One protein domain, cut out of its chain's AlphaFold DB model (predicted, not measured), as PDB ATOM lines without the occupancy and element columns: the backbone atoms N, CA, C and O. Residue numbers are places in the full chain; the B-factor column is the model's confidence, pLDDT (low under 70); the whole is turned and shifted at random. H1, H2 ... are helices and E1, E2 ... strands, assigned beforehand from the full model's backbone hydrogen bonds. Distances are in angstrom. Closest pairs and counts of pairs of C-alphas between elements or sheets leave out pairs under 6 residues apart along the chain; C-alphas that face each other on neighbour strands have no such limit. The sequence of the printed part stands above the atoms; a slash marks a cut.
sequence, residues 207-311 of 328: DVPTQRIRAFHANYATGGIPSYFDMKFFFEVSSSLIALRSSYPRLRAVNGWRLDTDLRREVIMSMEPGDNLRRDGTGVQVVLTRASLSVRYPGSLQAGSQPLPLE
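What this domain is: This is residues 207 to 311 of the 328 residues of an uncharacterized protein of Peniophora sp. CONT (UniProt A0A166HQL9). A small antiparallel sheet of three strands, E1, E2 and E3, has two helices, H1 and H2, over one face, both running across the strands at a steep angle to each other. Residues 231 to 241 of H2 pack over E1 and E2 while the rest of that helix runs on past the sheet, and long loops, with a tail that pairs on E3 through residues 308 to 309, surround these few parts. The printed part has 105 residues, with two named helices and then three named strands along it, in the order H1 H2 E1 E2 E3; the sheet's order is E1, E2, E3, and its strands form a meander, each the antiparallel neighbour of the one before. The class is mixed, helices and strands, though under half of the residues, 44 of 105, are in named elements. The whole is compact, with a radius of gyration of the C-alphas of 13.4 A, and rounded in outline, spanning 38 by 34 by 25 A.

How they stand to each other: H1, residues 207 to 218, is on the sheet of E1, residues 266 to 270, E2, residues 285 to 289, and E3, residues 292 to 296, at a height over the sheet of 10.1 A. It lies over E2, where 5 of its C-alphas fall, and only just not over E1 or E3, where 2 fall on each. It runs across the strands, at 64 degrees to E2 on the local plane, and its closest C-alphas to E2 are those of Ile 213 and Val 286, 7.5 A apart. H2, residues 231 to 247, is on the same face at a height of 8.5 A, over E1 and only just over E2, where 3 of its C-alphas fall. It too runs across the strands, at 76 degrees to E1 on the local plane; the closest C-alphas of H2 and E1 are those of Ser 238 and Val 267, 6.4 A apart. H1 and H2 are close but not clearly touching, with the C-alphas of Pro 209 and Val 237 closest at 7.0 A, and they run opposite ways at a steep tilt of 55 degrees. In both helices every O i to N i+4 pair is within hydrogen-bond range. E1 and E2 form a hairpin, antiparallel at 162 degrees, with N 267 and O 288 within hydrogen-bond range at 2.9 A and N 286 and O 269 at 2.8 A. E2 and E3 form a second hairpin, antiparallel at 159 degrees, with N 287 and O 294 within range at 2.8 A. E1 and E3 are the edge strands, and residues 292 to 293 of E3 pair antiparallel with residues 308 to 309.

Where its parts are: H1 begins at C-alpha 207, (-4.688, -20.534, -33.496), and is 16.3 A from first to last C-alpha. H2 is 24.5 A long, from Met 231 to Ser 247, whose C-alpha is at (0.523, -16.295, -50.584). E1, from Glu 266 to Ser 270, is 12.9 A long, and E2, from Gln 285 to Thr 289, 12.8 A. E3, 12.6 A long, starts at Ser 292 and ends at C-alpha 296, (9.387, -5.977, -25.970).

The domain as a whole: The two C-alphas farthest apart, those of Thr 222 and Arg 250, are 38.2 A apart. The printed part has no cut. The links H1 to H2, H2 to E1 and E1 to E2 are long, with 12, 18 and 14 residues, and the link E2 to E3 is tight. The mean pLDDT of the printed part is 80.4; it is under 70 at residues 220 to 224, 272 to 283 and 298 to 304.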
ATOM      1  N   ASP A 207      -3.883 -20.702 -34.711       86.12
ATOM      2  CA  ASP A 207      -4.688 -20.534 -33.496       86.12
ATOM      3  C   ASP A 207      -4.014 -21.143 -32.267       86.12
ATOM      4  O   ASP A 207      -3.887 -20.481 -31.236       86.12
ATOM      5  N   VAL A 208      -3.483 -22.363 -32.391       88.50
ATOM      6  CA  VAL A 208      -2.772 -23.042 -31.295       88.50
ATOM      7  C   VAL A 208      -1.504 -22.273 -30.882       88.50
ATOM      8  O   VAL A 208      -1.372 -21.961 -29.694       88.50
ATOM      9  N   PRO A 209      -0.586 -21.895 -31.799       90.50
ATOM     10  CA  PRO A 209       0.535 -21.022 -31.452       90.50
ATOM     11  C   PRO A 209       0.130 -19.694 -30.810       90.50
ATOM     12  O   PRO A 209       0.741 -19.267 -29.829       90.50
ATOM     13  N   THR A 210      -0.920 -19.058 -31.331       88.62
ATOM     14  CA  THR A 210      -1.448 -17.786 -30.819       88.62
ATOM     15  C   THR A 210      -1.921 -17.943 -29.375       88.62
ATOM     16  O   THR A 210      -1.539 -17.155 -28.509       88.62
ATOM     17  N   GLN A 211      -2.713 -18.977 -29.082       85.62
ATOM     18  CA  GLN A 211      -3.203 -19.258 -27.730       85.62
ATOM     19  C   GLN A 211      -2.058 -19.542 -26.755       85.62
ATOM     20  O   GLN A 211      -2.069 -19.021 -25.642       85.62
ATOM     21  N   ARG A 212      -1.039 -20.298 -27.180       87.81
ATOM     22  CA  ARG A 212       0.159 -20.574 -26.371       87.81
ATOM     23  C   ARG A 212       0.907 -19.297 -25.998       87.81
ATOM     24  O   ARG A 212       1.200 -19.091 -24.823       87.81
ATOM     25  N   ILE A 213       1.179 -18.414 -26.965       86.31
ATOM     26  CA  ILE A 213       1.845 -17.127 -26.696       86.31
ATOM     27  C   ILE A 213       0.995 -16.237 -25.785       86.31
ATOM     28  O   ILE A 213       1.524 -15.630 -24.853       86.31
ATOM     29  N   ARG A 214      -0.324 -16.188 -26.005       82.94
ATOM     30  CA  ARG A 214      -1.243 -15.431 -25.144       82.94
ATOM     31  C   ARG A 214      -1.243 -15.949 -23.707       82.94
ATOM     32  O   ARG A 214      -1.144 -15.148 -22.782       82.94
ATOM     33  N   ALA A 215      -1.289 -17.267 -23.525       81.19
ATOM     34  CA  ALA A 215      -1.228 -17.902 -22.213       81.19
ATOM     35  C   ALA A 215       0.111 -17.643 -21.507       81.19
ATOM     36  O   ALA A 215       0.124 -17.373 -20.309       81.19
ATOM     37  N   PHE A 216       1.226 -17.674 -22.243       80.88
ATOM     38  CA  PHE A 216       2.539 -17.306 -21.712       80.88
ATOM     39  C   PHE A 216       2.572 -15.853 -21.233       80.88
ATOM     40  O   PHE A 216       2.969 -15.589 -20.104       80.88
ATOM     41  N   HIS A 217       2.109 -14.912 -22.059       78.19
ATOM     42  CA  HIS A 217       2.092 -13.495 -21.701       78.19
ATOM     43  C   HIS A 217       1.203 -13.215 -20.479       78.19
ATOM     44  O   HIS A 217       1.592 -12.453 -19.599       78.19
ATOM     45  N   ALA A 218       0.026 -13.845 -20.396       76.88
ATOM     46  CA  ALA A 218      -0.872 -13.699 -19.251       76.88
ATOM     47  C   ALA A 218      -0.262 -14.245 -17.947       76.88
ATOM     48  O   ALA A 218      -0.456 -13.665 -16.884       76.88
ATOM     49  N   ASN A 219       0.510 -15.331 -18.037       71.44
ATOM     50  CA  ASN A 219       1.118 -16.008 -16.891       71.44
ATOM     51  C   ASN A 219       2.597 -15.648 -16.679       71.44
ATOM     52  O   ASN A 219       3.284 -16.333 -15.927       71.44
ATOM     53  N   TYR A 220       3.093 -14.574 -17.303       64.75
ATOM     54  CA  TYR A 220       4.512 -14.190 -17.283       64.75
ATOM     55  C   TYR A 220       5.090 -14.039 -15.856       64.75
ATOM     56  O   TYR A 220       6.289 -14.204 -15.639       64.75
ATOM     57  N   ALA A 221       4.231 -13.797 -14.858       57.12
ATOM     58  CA  ALA A 221       4.593 -13.696 -13.446       57.12
ATOM     59  C   ALA A 221       5.150 -14.994 -12.817       57.12
ATOM     60  O   ALA A 221       5.809 -14.912 -11.784       57.12
ATOM     61  N   THR A 222       4.924 -16.179 -13.400       57.59
ATOM     62  CA  THR A 222       5.382 -17.461 -12.817       57.59
ATOM     63  C   THR A 222       6.822 -17.839 -13.184       57.59
ATOM     64  O   THR A 222       7.332 -18.844 -12.693       57.59
ATOM     65  N   GLY A 223       7.506 -17.036 -14.008       56.06
ATOM     66  CA  GLY A 223       8.958 -17.109 -14.229       56.06
ATOM     67  C   GLY A 223       9.481 -18.302 -15.044       56.06
ATOM     68  O   GLY A 223      10.677 -18.351 -15.321       56.06
ATOM     69  N   GLY A 224       8.627 -19.243 -15.460       63.59
ATOM     70  CA  GLY A 224       9.012 -20.409 -16.262       63.59
ATOM     71  C   GLY A 224       8.491 -20.351 -17.699       63.59
ATOM     72  O   GLY A 224       7.324 -20.034 -17.923       63.59
ATOM     73  N   ILE A 225       9.333 -20.708 -18.678       70.50
ATOM     74  CA  ILE A 225       8.861 -20.999 -20.037       70.50
ATOM     75  C   ILE A 225       8.248 -22.409 -20.043       70.50
ATOM     76  O   ILE A 225       8.927 -23.364 -19.655       70.50
ATOM     77  N   PRO A 226       7.001 -22.582 -20.506       75.69
ATOM     78  CA  PRO A 226       6.444 -23.910 -20.728       75.69
ATOM     79  C   PRO A 226       7.300 -24.746 -21.692       75.69
ATOM     80  O   PRO A 226       7.719 -24.247 -22.730       75.69
ATOM     81  N   SER A 227       7.486 -26.036 -21.406       77.00
ATOM     82  CA  SER A 227       8.375 -26.937 -22.169       77.00
ATOM     83  C   SER A 227       8.054 -27.070 -23.662       77.00
ATOM     84  O   SER A 227       8.902 -27.495 -24.437       77.00
ATOM     85  N   TYR A 228       6.840 -26.708 -24.080       80.06
ATOM     86  CA  TYR A 228       6.424 -26.713 -25.483       80.06
ATOM     87  C   TYR A 228       6.908 -25.494 -26.283       80.06
ATOM     88  O   TYR A 228       6.649 -25.424 -27.484       80.06
ATOM     89  N   PHE A 229       7.539 -24.508 -25.643       84.44
ATOM     90  CA  PHE A 229       8.265 -23.450 -26.337       84.44
ATOM     91  C   PHE A 229       9.713 -23.886 -26.513       84.44
ATOM     92  O   PHE A 229      10.564 -23.658 -25.657       84.44
ATOM     93  N   ASP A 230       9.971 -24.506 -27.652       86.25
ATOM     94  CA  ASP A 230      11.281 -24.985 -28.057       86.25
ATOM     95  C   ASP A 230      11.628 -24.475 -29.467       86.25
ATOM     96  O   ASP A 230      10.894 -23.705 -30.104       86.25
ATOM     97  N   MET A 231      12.776 -24.912 -29.981       88.19
ATOM     98  CA  MET A 231      13.196 -24.578 -31.339       88.19
ATOM     99  C   MET A 231      12.206 -25.104 -32.398       88.19
ATOM    100  O   MET A 231      12.018 -24.465 -33.437       88.19
ATOM    101  N   LYS A 232      11.540 -26.238 -32.140       89.75
ATOM    102  CA  LYS A 232      10.546 -26.815 -33.053       89.75
ATOM    103  C   LYS A 232       9.324 -25.903 -33.173       89.75
ATOM    104  O   LYS A 232       8.907 -25.614 -34.291       89.75
ATOM    105  N   PHE A 233       8.825 -25.368 -32.059       90.94
ATOM    106  CA  PHE A 233       7.738 -24.393 -32.038       90.94
ATOM    107  C   PHE A 233       8.081 -23.141 -32.857       90.94
ATOM    108  O   PHE A 233       7.259 -22.676 -33.648       90.94
ATOM    109  N   PHE A 234       9.311 -22.623 -32.741       91.94
ATOM    110  CA  PHE A 234       9.761 -21.515 -33.592       91.94
ATOM    111  C   PHE A 234       9.689 -21.869 -35.084       91.94
ATOM    112  O   PHE A 234       9.167 -21.077 -35.871       91.94
ATOM    113  N   PHE A 235      10.187 -23.041 -35.488       92.31
ATOM    114  CA  PHE A 235      10.168 -23.449 -36.894       92.31
ATOM    115  C   PHE A 235       8.755 -23.673 -37.435       92.31
ATOM    116  O   PHE A 235       8.490 -23.289 -38.575       92.31
ATOM    117  N   GLU A 236       7.855 -24.247 -36.635       93.19
ATOM    118  CA  GLU A 236       6.444 -24.427 -36.993       93.19
ATOM    119  C   GLU A 236       5.784 -23.072 -37.282       93.19
ATOM    120  O   GLU A 236       5.248 -22.855 -38.369       93.19
ATOM    121  N   VAL A 237       5.906 -22.118 -36.353       94.25
ATOM    122  CA  VAL A 237       5.329 -20.774 -36.504       94.25
ATOM    123  C   VAL A 237       5.964 -20.014 -37.669       94.25
ATOM    124  O   VAL A 237       5.258 -19.444 -38.501       94.25
ATOM    125  N   SER A 238       7.295 -20.020 -37.755       95.81
ATOM    126  CA  SER A 238       8.048 -19.347 -38.817       95.81
ATOM    127  C   SER A 238       7.645 -19.853 -40.203       95.81
ATOM    128  O   SER A 238       7.371 -19.046 -41.093       95.81
ATOM    129  N   SER A 239       7.538 -21.173 -40.381       95.38
ATOM    130  CA  SER A 239       7.172 -21.781 -41.667       95.38
ATOM    131  C   SER A 239       5.764 -21.379 -42.100       95.38
ATOM    132  O   SER A 239       5.574 -20.971 -43.247       95.38
ATOM    133  N   SER A 240       4.796 -21.406 -41.177       95.56
ATOM    134  CA  SER A 240       3.420 -20.973 -41.445       95.56
ATOM    135  C   SER A 240       3.338 -19.490 -41.820       95.56
ATOM    136  O   SER A 240       2.673 -19.128 -42.790       95.56
ATOM    137  N   LEU A 241       4.067 -18.618 -41.117       96.81
ATOM    138  CA  LEU A 241       4.110 -17.186 -41.436       96.81
ATOM    139  C   LEU A 241       4.795 -16.909 -42.784       96.81
ATOM    140  O   LEU A 241       4.354 -16.038 -43.533       96.81
ATOM    141  N   ILE A 242       5.850 -17.653 -43.126       96.44
ATOM    142  CA  ILE A 242       6.515 -17.546 -44.434       96.44
ATOM    143  C   ILE A 242       5.561 -17.973 -45.555       96.44
ATOM    144  O   ILE A 242       5.498 -17.293 -46.582       96.44
ATOM    145  N   ALA A 243       4.804 -19.056 -45.360       95.88
ATOM    146  CA  ALA A 243       3.791 -19.498 -46.314       95.88
ATOM    147  C   ALA A 243       2.715 -18.418 -46.512       95.88
ATOM    148  O   ALA A 243       2.451 -18.026 -47.647       95.88
ATOM    149  N   LEU A 244       2.191 -17.840 -45.424       95.81
ATOM    150  CA  LEU A 244       1.221 -16.739 -45.483       95.81
ATOM    151  C   LEU A 244       1.768 -15.512 -46.219       95.81
ATOM    152  O   LEU A 244       1.087 -14.967 -47.084       95.81
ATOM    153  N   ARG A 245       3.005 -15.091 -45.929       95.81
ATOM    154  CA  ARG A 245       3.653 -13.972 -46.634       95.81
ATOM    155  C   ARG A 245       3.836 -14.261 -48.125       95.81
ATOM    156  O   ARG A 245       3.747 -13.345 -48.937       95.81
ATOM    157  N   SER A 246       4.114 -15.513 -48.477       95.81
ATOM    158  CA  SER A 246       4.292 -15.931 -49.870       95.81
ATOM    159  C   SER A 246       2.965 -15.892 -50.631       95.81
ATOM    160  O   SER A 246       2.927 -15.373 -51.743       95.81
ATOM    161  N   SER A 247       1.876 -16.361 -50.013       95.75
ATOM    162  CA  SER A 247       0.523 -16.295 -50.584       95.75
ATOM    163  C   SER A 247      -0.022 -14.864 -50.643       95.75
ATOM    164  O   SER A 247      -0.704 -14.500 -51.599       95.75
ATOM    165  N   TYR A 248       0.319 -14.026 -49.656       95.94
ATOM    166  CA  TYR A 248      -0.194 -12.661 -49.504       95.94
ATOM    167  C   TYR A 248       0.930 -11.623 -49.332       95.94
ATOM    168  O   TYR A 248       1.096 -11.062 -48.248       95.94
ATOM    169  N   PRO A 249       1.677 -11.265 -50.399       94.38
ATOM    170  CA  PRO A 249       2.876 -10.421 -50.286       94.38
ATOM    171  C   PRO A 249       2.638  -8.997 -49.765       94.38
ATOM    172  O   PRO A 249       3.567  -8.338 -49.295       94.38
ATOM    173  N   ARG A 250       1.405  -8.487 -49.880       94.00
ATOM    174  CA  ARG A 250       1.016  -7.160 -49.371       94.00
ATOM    175  C   ARG A 250       0.668  -7.175 -47.884       94.00
ATOM    176  O   ARG A 250       0.737  -6.121 -47.243       94.00
ATOM    177  N   LEU A 251       0.311  -8.343 -47.352       95.19
ATOM    178  CA  LEU A 251      -0.092  -8.506 -45.968       95.19
ATOM    179  C   LEU A 251       1.134  -8.353 -45.063       95.19
ATOM    180  O   LEU A 251       2.161  -9.004 -45.243       95.19
ATOM    181  N   ARG A 252       1.031  -7.448 -44.093       94.69
ATOM    182  CA  ARG A 252       2.093  -7.121 -43.135       94.69
ATOM    183  C   ARG A 252       1.820  -7.683 -41.755       94.69
ATOM    184  O   ARG A 252       2.781  -7.944 -41.037       94.69
ATOM    185  N   ALA A 253       0.556  -7.877 -41.382       93.38
ATOM    186  CA  ALA A 253       0.212  -8.587 -40.160       93.38
ATOM    187  C   ALA A 253      -1.133  -9.317 -40.245       93.38
ATOM    188  O   ALA A 253      -2.051  -8.857 -40.928       93.38
ATOM    189  N   VAL A 254      -1.241 -10.416 -39.496       93.38
ATOM    190  CA  VAL A 254      -2.454 -11.232 -39.343       93.38
ATOM    191  C   VAL A 254      -2.627 -11.668 -37.888       93.38
ATOM    192  O   VAL A 254      -1.701 -12.215 -37.302       93.38
ATOM    193  N   ASN A 255      -3.786 -11.413 -37.274       90.31
ATOM    194  CA  ASN A 255      -4.090 -11.776 -35.876       90.31
ATOM    195  C   ASN A 255      -2.995 -11.363 -34.861       90.31
ATOM    196  O   ASN A 255      -2.721 -12.070 -33.890       90.31
ATOM    197  N   GLY A 256      -2.335 -10.227 -35.105       87.88
ATOM    198  CA  GLY A 256      -1.216  -9.721 -34.300       87.88
ATOM    199  C   GLY A 256       0.170 -10.222 -34.730       87.88
ATOM    200  O   GLY A 256       1.167  -9.582 -34.393       87.88
ATOM    201  N   TRP A 257       0.273 -11.295 -35.515       92.38
ATOM    202  CA  TRP A 257       1.541 -11.773 -36.070       92.38
ATOM    203  C   TRP A 257       2.064 -10.848 -37.155       92.38
ATOM    204  O   TRP A 257       1.343 -10.531 -38.099       92.38
ATOM    205  N   ARG A 258       3.332 -10.452 -37.059       93.38
ATOM    206  CA  ARG A 258       4.008  -9.665 -38.093       93.38
ATOM    207  C   ARG A 258       4.565 -10.569 -39.183       93.38
ATOM    208  O   ARG A 258       5.213 -11.568 -38.897       93.38
ATOM    209  N   LEU A 259       4.346 -10.167 -40.429       94.06
ATOM    210  CA  LEU A 259       4.843 -10.819 -41.642       94.06
ATOM    211  C   LEU A 259       5.965 -10.012 -42.304       94.06
ATOM    212  O   LEU A 259       6.678 -10.528 -43.161       94.06
ATOM    213  N   ASP A 260       6.143  -8.748 -41.916       90.38
ATOM    214  CA  ASP A 260       7.107  -7.810 -42.497       90.38
ATOM    215  C   ASP A 260       8.514  -7.869 -41.870       90.38
ATOM    216  O   ASP A 260       9.385  -7.086 -42.244       90.38
ATOM    217  N   THR A 261       8.761  -8.817 -40.964       88.50
ATOM    218  CA  THR A 261      10.064  -9.061 -40.324       88.50
ATOM    219  C   THR A 261      10.895 -10.097 -41.091       88.50
ATOM    220  O   THR A 261      10.440 -10.693 -42.074       88.50
ATOM    221  N   ASP A 262      12.138 -10.331 -40.653       91.75
ATOM    222  CA  ASP A 262      12.897 -11.510 -41.079       91.75
ATOM    223  C   ASP A 262      12.401 -12.747 -40.316       91.75
ATOM    224  O   ASP A 262      12.957 -13.143 -39.288       91.75
ATOM    225  N   LEU A 263      11.341 -13.362 -40.850       93.88
ATOM    226  CA  LEU A 263      10.666 -14.527 -40.267       93.88
ATOM    227  C   LEU A 263      11.596 -15.729 -40.047       93.88
ATOM    228  O   LEU A 263      11.277 -16.607 -39.249       93.88
ATOM    229  N   ARG A 264      12.757 -15.786 -40.718       91.50
ATOM    230  CA  ARG A 264      13.750 -16.856 -40.522       91.50
ATOM    231  C   ARG A 264      14.567 -16.677 -39.245       91.50
ATOM    232  O   ARG A 264      15.186 -17.649 -38.790       91.50
ATOM    233  N   ARG A 265      14.607 -15.452 -38.709       91.62
ATOM    234  CA  ARG A 265      15.367 -15.054 -37.516       91.62
ATOM    235  C   ARG A 265      14.466 -14.836 -36.308       91.62
ATOM    236  O   ARG A 265      14.768 -15.359 -35.239       91.62
ATOM    237  N   GLU A 266      13.384 -14.087 -36.484       92.75
ATOM    238  CA  GLU A 266      12.449 -13.764 -35.410       92.75
ATOM    239  C   GLU A 266      11.006 -13.722 -35.919       92.75
ATOM    240  O   GLU A 266      10.709 -13.208 -37.001       92.75
ATOM    241  N   VAL A 267      10.099 -14.244 -35.101       93.56
ATOM    242  CA  VAL A 267       8.658 -14.091 -35.278       93.56
ATOM    243  C   VAL A 267       8.139 -13.202 -34.157       93.56
ATOM    244  O   VAL A 267       8.493 -13.372 -32.988       93.56
ATOM    245  N   ILE A 268       7.345 -12.202 -34.530       91.75
ATOM    246  CA  ILE A 268       6.849 -11.183 -33.605       91.75
ATOM    247  C   ILE A 268       5.333 -11.250 -33.587       91.75
ATOM    248  O   ILE A 268       4.690 -11.102 -34.628       91.75
ATOM    249  N   MET A 269       4.772 -11.414 -32.395       90.56
ATOM    250  CA  MET A 269       3.345 -11.288 -32.153       90.56
ATOM    251  C   MET A 269       3.086 -10.020 -31.342       90.56
ATOM    252  O   MET A 269       3.598  -9.851 -30.238       90.56
ATOM    253  N   SER A 270       2.290  -9.115 -31.899       86.88
ATOM    254  CA  SER A 270       1.780  -7.951 -31.183       86.88
ATOM    255  C   SER A 270       0.602  -8.390 -30.321       86.88
ATOM    256  O   SER A 270      -0.366  -8.961 -30.822       86.88
ATOM    257  N   MET A 271       0.701  -8.127 -29.027       78.88
ATOM    258  CA  MET A 271      -0.350  -8.364 -28.052       78.88
ATOM    259  C   MET A 271      -1.237  -7.129 -27.983       78.88
ATOM    260  O   MET A 271      -0.758  -5.995 -27.907       78.88
ATOM    261  N   GLU A 272      -2.544  -7.349 -28.017       66.69
ATOM    262  CA  GLU A 272      -3.507  -6.268 -27.873       66.69
ATOM    263  C   GLU A 272      -3.512  -5.757 -26.428       66.69
ATOM    264  O   GLU A 272      -3.696  -6.556 -25.506       66.69
ATOM    265  N   PRO A 273      -3.353  -4.443 -26.197       49.91
ATOM    266  CA  PRO A 273      -3.515  -3.850 -24.878       49.91
ATOM    267  C   PRO A 273      -5.013  -3.667 -24.576       49.91
ATOM    268  O   PRO A 273      -5.493  -2.545 -24.451       49.91
ATOM    269  N   GLY A 274      -5.780  -4.759 -24.519       48.84
ATOM    270  CA  GLY A 274      -7.220  -4.720 -24.238       48.84
ATOM    271  C   GLY A 274      -8.041  -3.784 -25.146       48.84
ATOM    272  O   GLY A 274      -7.603  -3.354 -26.215       48.84
ATOM    273  N   ASP A 275      -9.261  -3.470 -24.707       43.31
ATOM    274  CA  ASP A 275     -10.323  -2.896 -25.550       43.31
ATOM    275  C   ASP A 275     -10.168  -1.414 -25.939       43.31
ATOM    276  O   ASP A 275     -11.002  -0.895 -26.677       43.31
ATOM    277  N   ASN A 276      -9.133  -0.694 -25.484       40.88
ATOM    278  CA  ASN A 276      -9.202   0.777 -25.475       40.88
ATOM    279  C   ASN A 276      -8.086   1.562 -26.174       40.88
ATOM    280  O   ASN A 276      -8.193   2.784 -26.230       40.88
ATOM    281  N   LEU A 277      -7.042   0.942 -26.732       43.75
ATOM    282  CA  LEU A 277      -5.953   1.697 -27.374       43.75
ATOM    283  C   LEU A 277      -5.415   0.970 -28.610       43.75
ATOM    284  O   LEU A 277      -4.360   0.341 -28.587       43.75
ATOM    285  N   ARG A 278      -6.147   1.063 -29.723       50.03
ATOM    286  CA  ARG A 278      -5.730   0.499 -31.014       50.03
ATOM    287  C   ARG A 278      -5.382   1.594 -32.018       50.03
ATOM    288  O   ARG A 278      -6.138   1.886 -32.933       50.03
ATOM    289  N   ARG A 279      -4.238   2.242 -31.798       39.91
ATOM    290  CA  ARG A 279      -3.159   2.448 -32.786       39.91
ATOM    291  C   ARG A 279      -2.086   3.330 -32.162       39.91
ATOM    292  O   ARG A 279      -2.407   4.391 -31.638       39.91
ATOM    293  N   ASP A 280      -0.870   2.819 -32.284       40.03
ATOM    294  CA  ASP A 280       0.467   3.388 -32.084       40.03
ATOM    295  C   ASP A 280       1.246   2.345 -31.306       40.03
ATOM    296  O   ASP A 280       0.707   1.788 -30.356       40.03
ATOM    297  N   GLY A 281       2.460   2.022 -31.757       46.72
ATOM    298  CA  GLY A 281       3.357   1.028 -31.170       46.72
ATOM    299  C   GLY A 281       3.538   1.203 -29.663       46.72
ATOM    300  O   GLY A 281       4.547   1.728 -29.219       46.72
ATOM    301  N   THR A 282       2.562   0.722 -28.903       47.38
ATOM    302  CA  THR A 282       2.431   0.767 -27.439       47.38
ATOM    303  C   THR A 282       1.919  -0.571 -26.899       47.38
ATOM    304  O   THR A 282       1.985  -0.821 -25.699       47.38
ATOM    305  N   GLY A 283       1.447  -1.458 -27.784       63.19
ATOM    306  CA  GLY A 283       1.088  -2.827 -27.438       63.19
ATOM    307  C   GLY A 283       2.331  -3.662 -27.164       63.19
ATOM    308  O   GLY A 283       3.345  -3.535 -27.848       63.19
ATOM    309  N   VAL A 284       2.246  -4.525 -26.160       78.56
ATOM    310  CA  VAL A 284       3.325  -5.442 -25.805       78.56
ATOM    311  C   VAL A 284       3.633  -6.360 -26.991       78.56
ATOM    312  O   VAL A 284       2.723  -6.857 -27.646       78.56
ATOM    313  N   GLN A 285       4.903  -6.591 -27.303       87.06
ATOM    314  CA  GLN A 285       5.312  -7.509 -28.366       87.06
ATOM    315  C   GLN A 285       5.959  -8.740 -27.759       87.06
ATOM    316  O   GLN A 285       6.899  -8.620 -26.982       87.06
ATOM    317  N   VAL A 286       5.507  -9.926 -28.147       88.00
ATOM    318  CA  VAL A 286       6.213 -11.168 -27.838       88.00
ATOM    319  C   VAL A 286       7.094 -11.517 -29.026       88.00
ATOM    320  O   VAL A 286       6.616 -11.643 -30.155       88.00
ATOM    321  N   VAL A 287       8.392 -11.643 -28.770       90.44
ATOM    322  CA  VAL A 287       9.399 -11.970 -29.774       90.44
ATOM    323  C   VAL A 287       9.957 -13.348 -29.495       90.44
ATOM    324  O   VAL A 287      10.577 -13.580 -28.455       90.44
ATOM    325  N   LEU A 288       9.754 -14.238 -30.457       91.38
ATOM    326  CA  LEU A 288      10.274 -15.591 -30.452       91.38
ATOM    327  C   LEU A 288      11.366 -15.702 -31.520       91.38
ATOM    328  O   LEU A 288      11.162 -15.380 -32.691       91.38
ATOM    329  N   THR A 289      12.535 -16.164 -31.102       91.75
ATOM    330  CA  THR A 289      13.671 -16.477 -31.973       91.75
ATOM    331  C   THR A 289      13.988 -17.965 -31.875       91.75
ATOM    332  O   THR A 289      13.356 -18.691 -31.115       91.75
ATOM    333  N   ARG A 290      15.013 -18.429 -32.594       88.88
ATOM    334  CA  ARG A 290      15.516 -19.808 -32.450       88.88
ATOM    335  C   ARG A 290      16.075 -20.120 -31.063       88.88
ATOM    336  O   ARG A 290      16.144 -21.286 -30.705       88.88
ATOM    337  N   ALA A 291      16.528 -19.101 -30.332       86.94
ATOM    338  CA  ALA A 291      17.274 -19.273 -29.088       86.94
ATOM    339  C   ALA A 291      16.505 -18.798 -27.855       86.94
ATOM    340  O   ALA A 291      16.831 -19.212 -26.747       86.94
ATOM    341  N   SER A 292      15.520 -17.912 -28.018       88.06
ATOM    342  CA  SER A 292      14.880 -17.256 -26.882       88.06
ATOM    343  C   SER A 292      13.466 -16.764 -27.162       88.06
ATOM    344  O   SER A 292      13.108 -16.447 -28.300       88.06
ATOM    345  N   LEU A 293      12.721 -16.576 -26.078       88.31
ATOM    346  CA  LEU A 293      11.444 -15.878 -26.012       88.31
ATOM    347  C   LEU A 293      11.604 -14.612 -25.162       88.31
ATOM    348  O   LEU A 293      12.239 -14.638 -24.111       88.31
ATOM    349  N   SER A 294      11.059 -13.485 -25.609       87.06
ATOM    350  CA  SER A 294      11.150 -12.217 -24.874       87.06
ATOM    351  C   SER A 294       9.932 -11.338 -25.107       87.06
ATOM    352  O   SER A 294       9.222 -11.492 -26.100       87.06
ATOM    353  N   VAL A 295       9.716 -10.395 -24.201       85.62
ATOM    354  CA  VAL A 295       8.673  -9.381 -24.286       85.62
ATOM    355  C   VAL A 295       9.330  -8.030 -24.565       85.62
ATOM    356  O   VAL A 295      10.240  -7.630 -23.847       85.62
ATOM    357  N   ARG A 296       8.899  -7.315 -25.605       84.12
ATOM    358  CA  ARG A 296       9.387  -5.977 -25.970       84.12
ATOM    359  C   ARG A 296       8.273  -4.947 -25.828       84.12
ATOM    360  O   ARG A 296       7.123  -5.225 -26.175       84.12
ATOM    361  N   TYR A 297       8.630  -3.747 -25.384       76.62
ATOM    362  CA  TYR A 297       7.726  -2.602 -25.375       76.62
ATOM    363  C   TYR A 297       8.107  -1.660 -26.518       76.62
ATOM    364  O   TYR A 297       9.227  -1.142 -26.556       76.62
ATOM    365  N   PRO A 298       7.220  -1.448 -27.494       65.19
ATOM    366  CA  PRO A 298       7.521  -0.547 -28.593       65.19
ATOM    367  C   PRO A 298       7.738   0.893 -28.092       65.19
ATOM    368  O   PRO A 298       7.136   1.336 -27.118       65.19
ATOM    369  N   GLY A 299       8.680   1.599 -28.728       61.94
ATOM    370  CA  GLY A 299       9.144   2.926 -28.298       61.94
ATOM    371  C   GLY A 299      10.368   2.923 -27.372       61.94
ATOM    372  O   GLY A 299      10.953   3.982 -27.162       61.94
ATOM    373  N   SER A 300      10.820   1.764 -26.881       59.97
ATOM    374  CA  SER A 300      12.066   1.657 -26.116       59.97
ATOM    375  C   SER A 300      12.884   0.440 -26.540       59.97
ATOM    376  O   SER A 300      12.463  -0.701 -26.389       59.97
ATOM    377  N   LEU A 301      14.093   0.682 -27.054       56.69
ATOM    378  CA  LEU A 301      15.054  -0.378 -27.395       56.69
ATOM    379  C   LEU A 301      15.612  -1.088 -26.149       56.69
ATOM    380  O   LEU A 301      16.171  -2.172 -26.265       56.69
ATOM    381  N   GLN A 302      15.476  -0.464 -24.974       57.66
ATOM    382  CA  GLN A 302      16.015  -0.946 -23.699       57.66
ATOM    383  C   GLN A 302      14.929  -1.473 -22.749       57.66
ATOM    384  O   GLN A 302      15.255  -2.187 -21.806       57.66
ATOM    385  N   ALA A 303      13.649  -1.152 -22.980       60.00
ATOM    386  CA  ALA A 303      12.546  -1.669 -22.177       60.00
ATOM    387  C   ALA A 303      12.011  -2.961 -22.803       60.00
ATOM    388  O   ALA A 303      11.309  -2.972 -23.816       60.00
ATOM    389  N   GLY A 304      12.346  -4.069 -22.165       67.06
ATOM    390  CA  GLY A 304      11.864  -5.392 -22.507       67.06
ATOM    391  C   GLY A 304      12.222  -6.365 -21.400       67.06
ATOM    392  O   GLY A 304      13.032  -6.061 -20.523       67.06
ATOM    393  N   SER A 305      11.606  -7.536 -21.424       76.56
ATOM    394  CA  SER A 305      12.024  -8.604 -20.540       76.56
ATOM    395  C   SER A 305      13.399  -9.135 -20.938       76.56
ATOM    396  O   SER A 305      13.781  -9.097 -22.113       76.56
ATOM    397  N   GLN A 306      14.129  -9.693 -19.968       80.56
ATOM    398  CA  GLN A 306      15.295 -10.504 -20.302       80.56
ATOM    399  C   GLN A 306      14.872 -11.653 -21.234       80.56
ATOM    400  O   GLN A 306      13.820 -12.262 -21.003       80.56
ATOM    401  N   PRO A 307      15.648 -11.943 -22.294       84.50
ATOM    402  CA  PRO A 307      15.386 -13.087 -23.151       84.50
ATOM    403  C   PRO A 307      15.478 -14.380 -22.350       84.50
ATOM    404  O   PRO A 307      16.515 -14.688 -21.765       84.50
ATOM    405  N   LEU A 308      14.392 -15.141 -22.344       82.75
ATOM    406  CA  LEU A 308      14.333 -16.446 -21.718       82.75
ATOM    407  C   LEU A 308      14.793 -17.490 -22.754       82.75
ATOM    408  O   LEU A 308      14.201 -17.543 -23.837       82.75
ATOM    409  N   PRO A 309      15.858 -18.268 -22.496       83.50
ATOM    410  CA  PRO A 309      16.390 -19.216 -23.469       83.50
ATOM    411  C   PRO A 309      15.418 -20.382 -23.702       83.50
ATOM    412  O   PRO A 309      14.825 -20.891 -22.757       83.50
ATOM    413  N   LEU A 310      15.272 -20.815 -24.957       79.62
ATOM    414  CA  LEU A 310      14.448 -21.979 -25.326       79.62
ATOM    415  C   LEU A 310      15.149 -23.311 -25.025       79.62
ATOM    416  O   LEU A 310      14.500 -24.344 -24.903       79.62
ATOM    417  N   GLU A 311      16.475 -23.289 -24.895       70.00
ATOM    418  CA  GLU A 311      17.253 -24.417 -24.392       70.00
ATOM    419  C   GLU A 311      17.505 -24.213 -22.897       70.00
ATOM    420  O   GLU A 311      18.279 -23.340 -22.490       70.00
TER     421      GLU A 311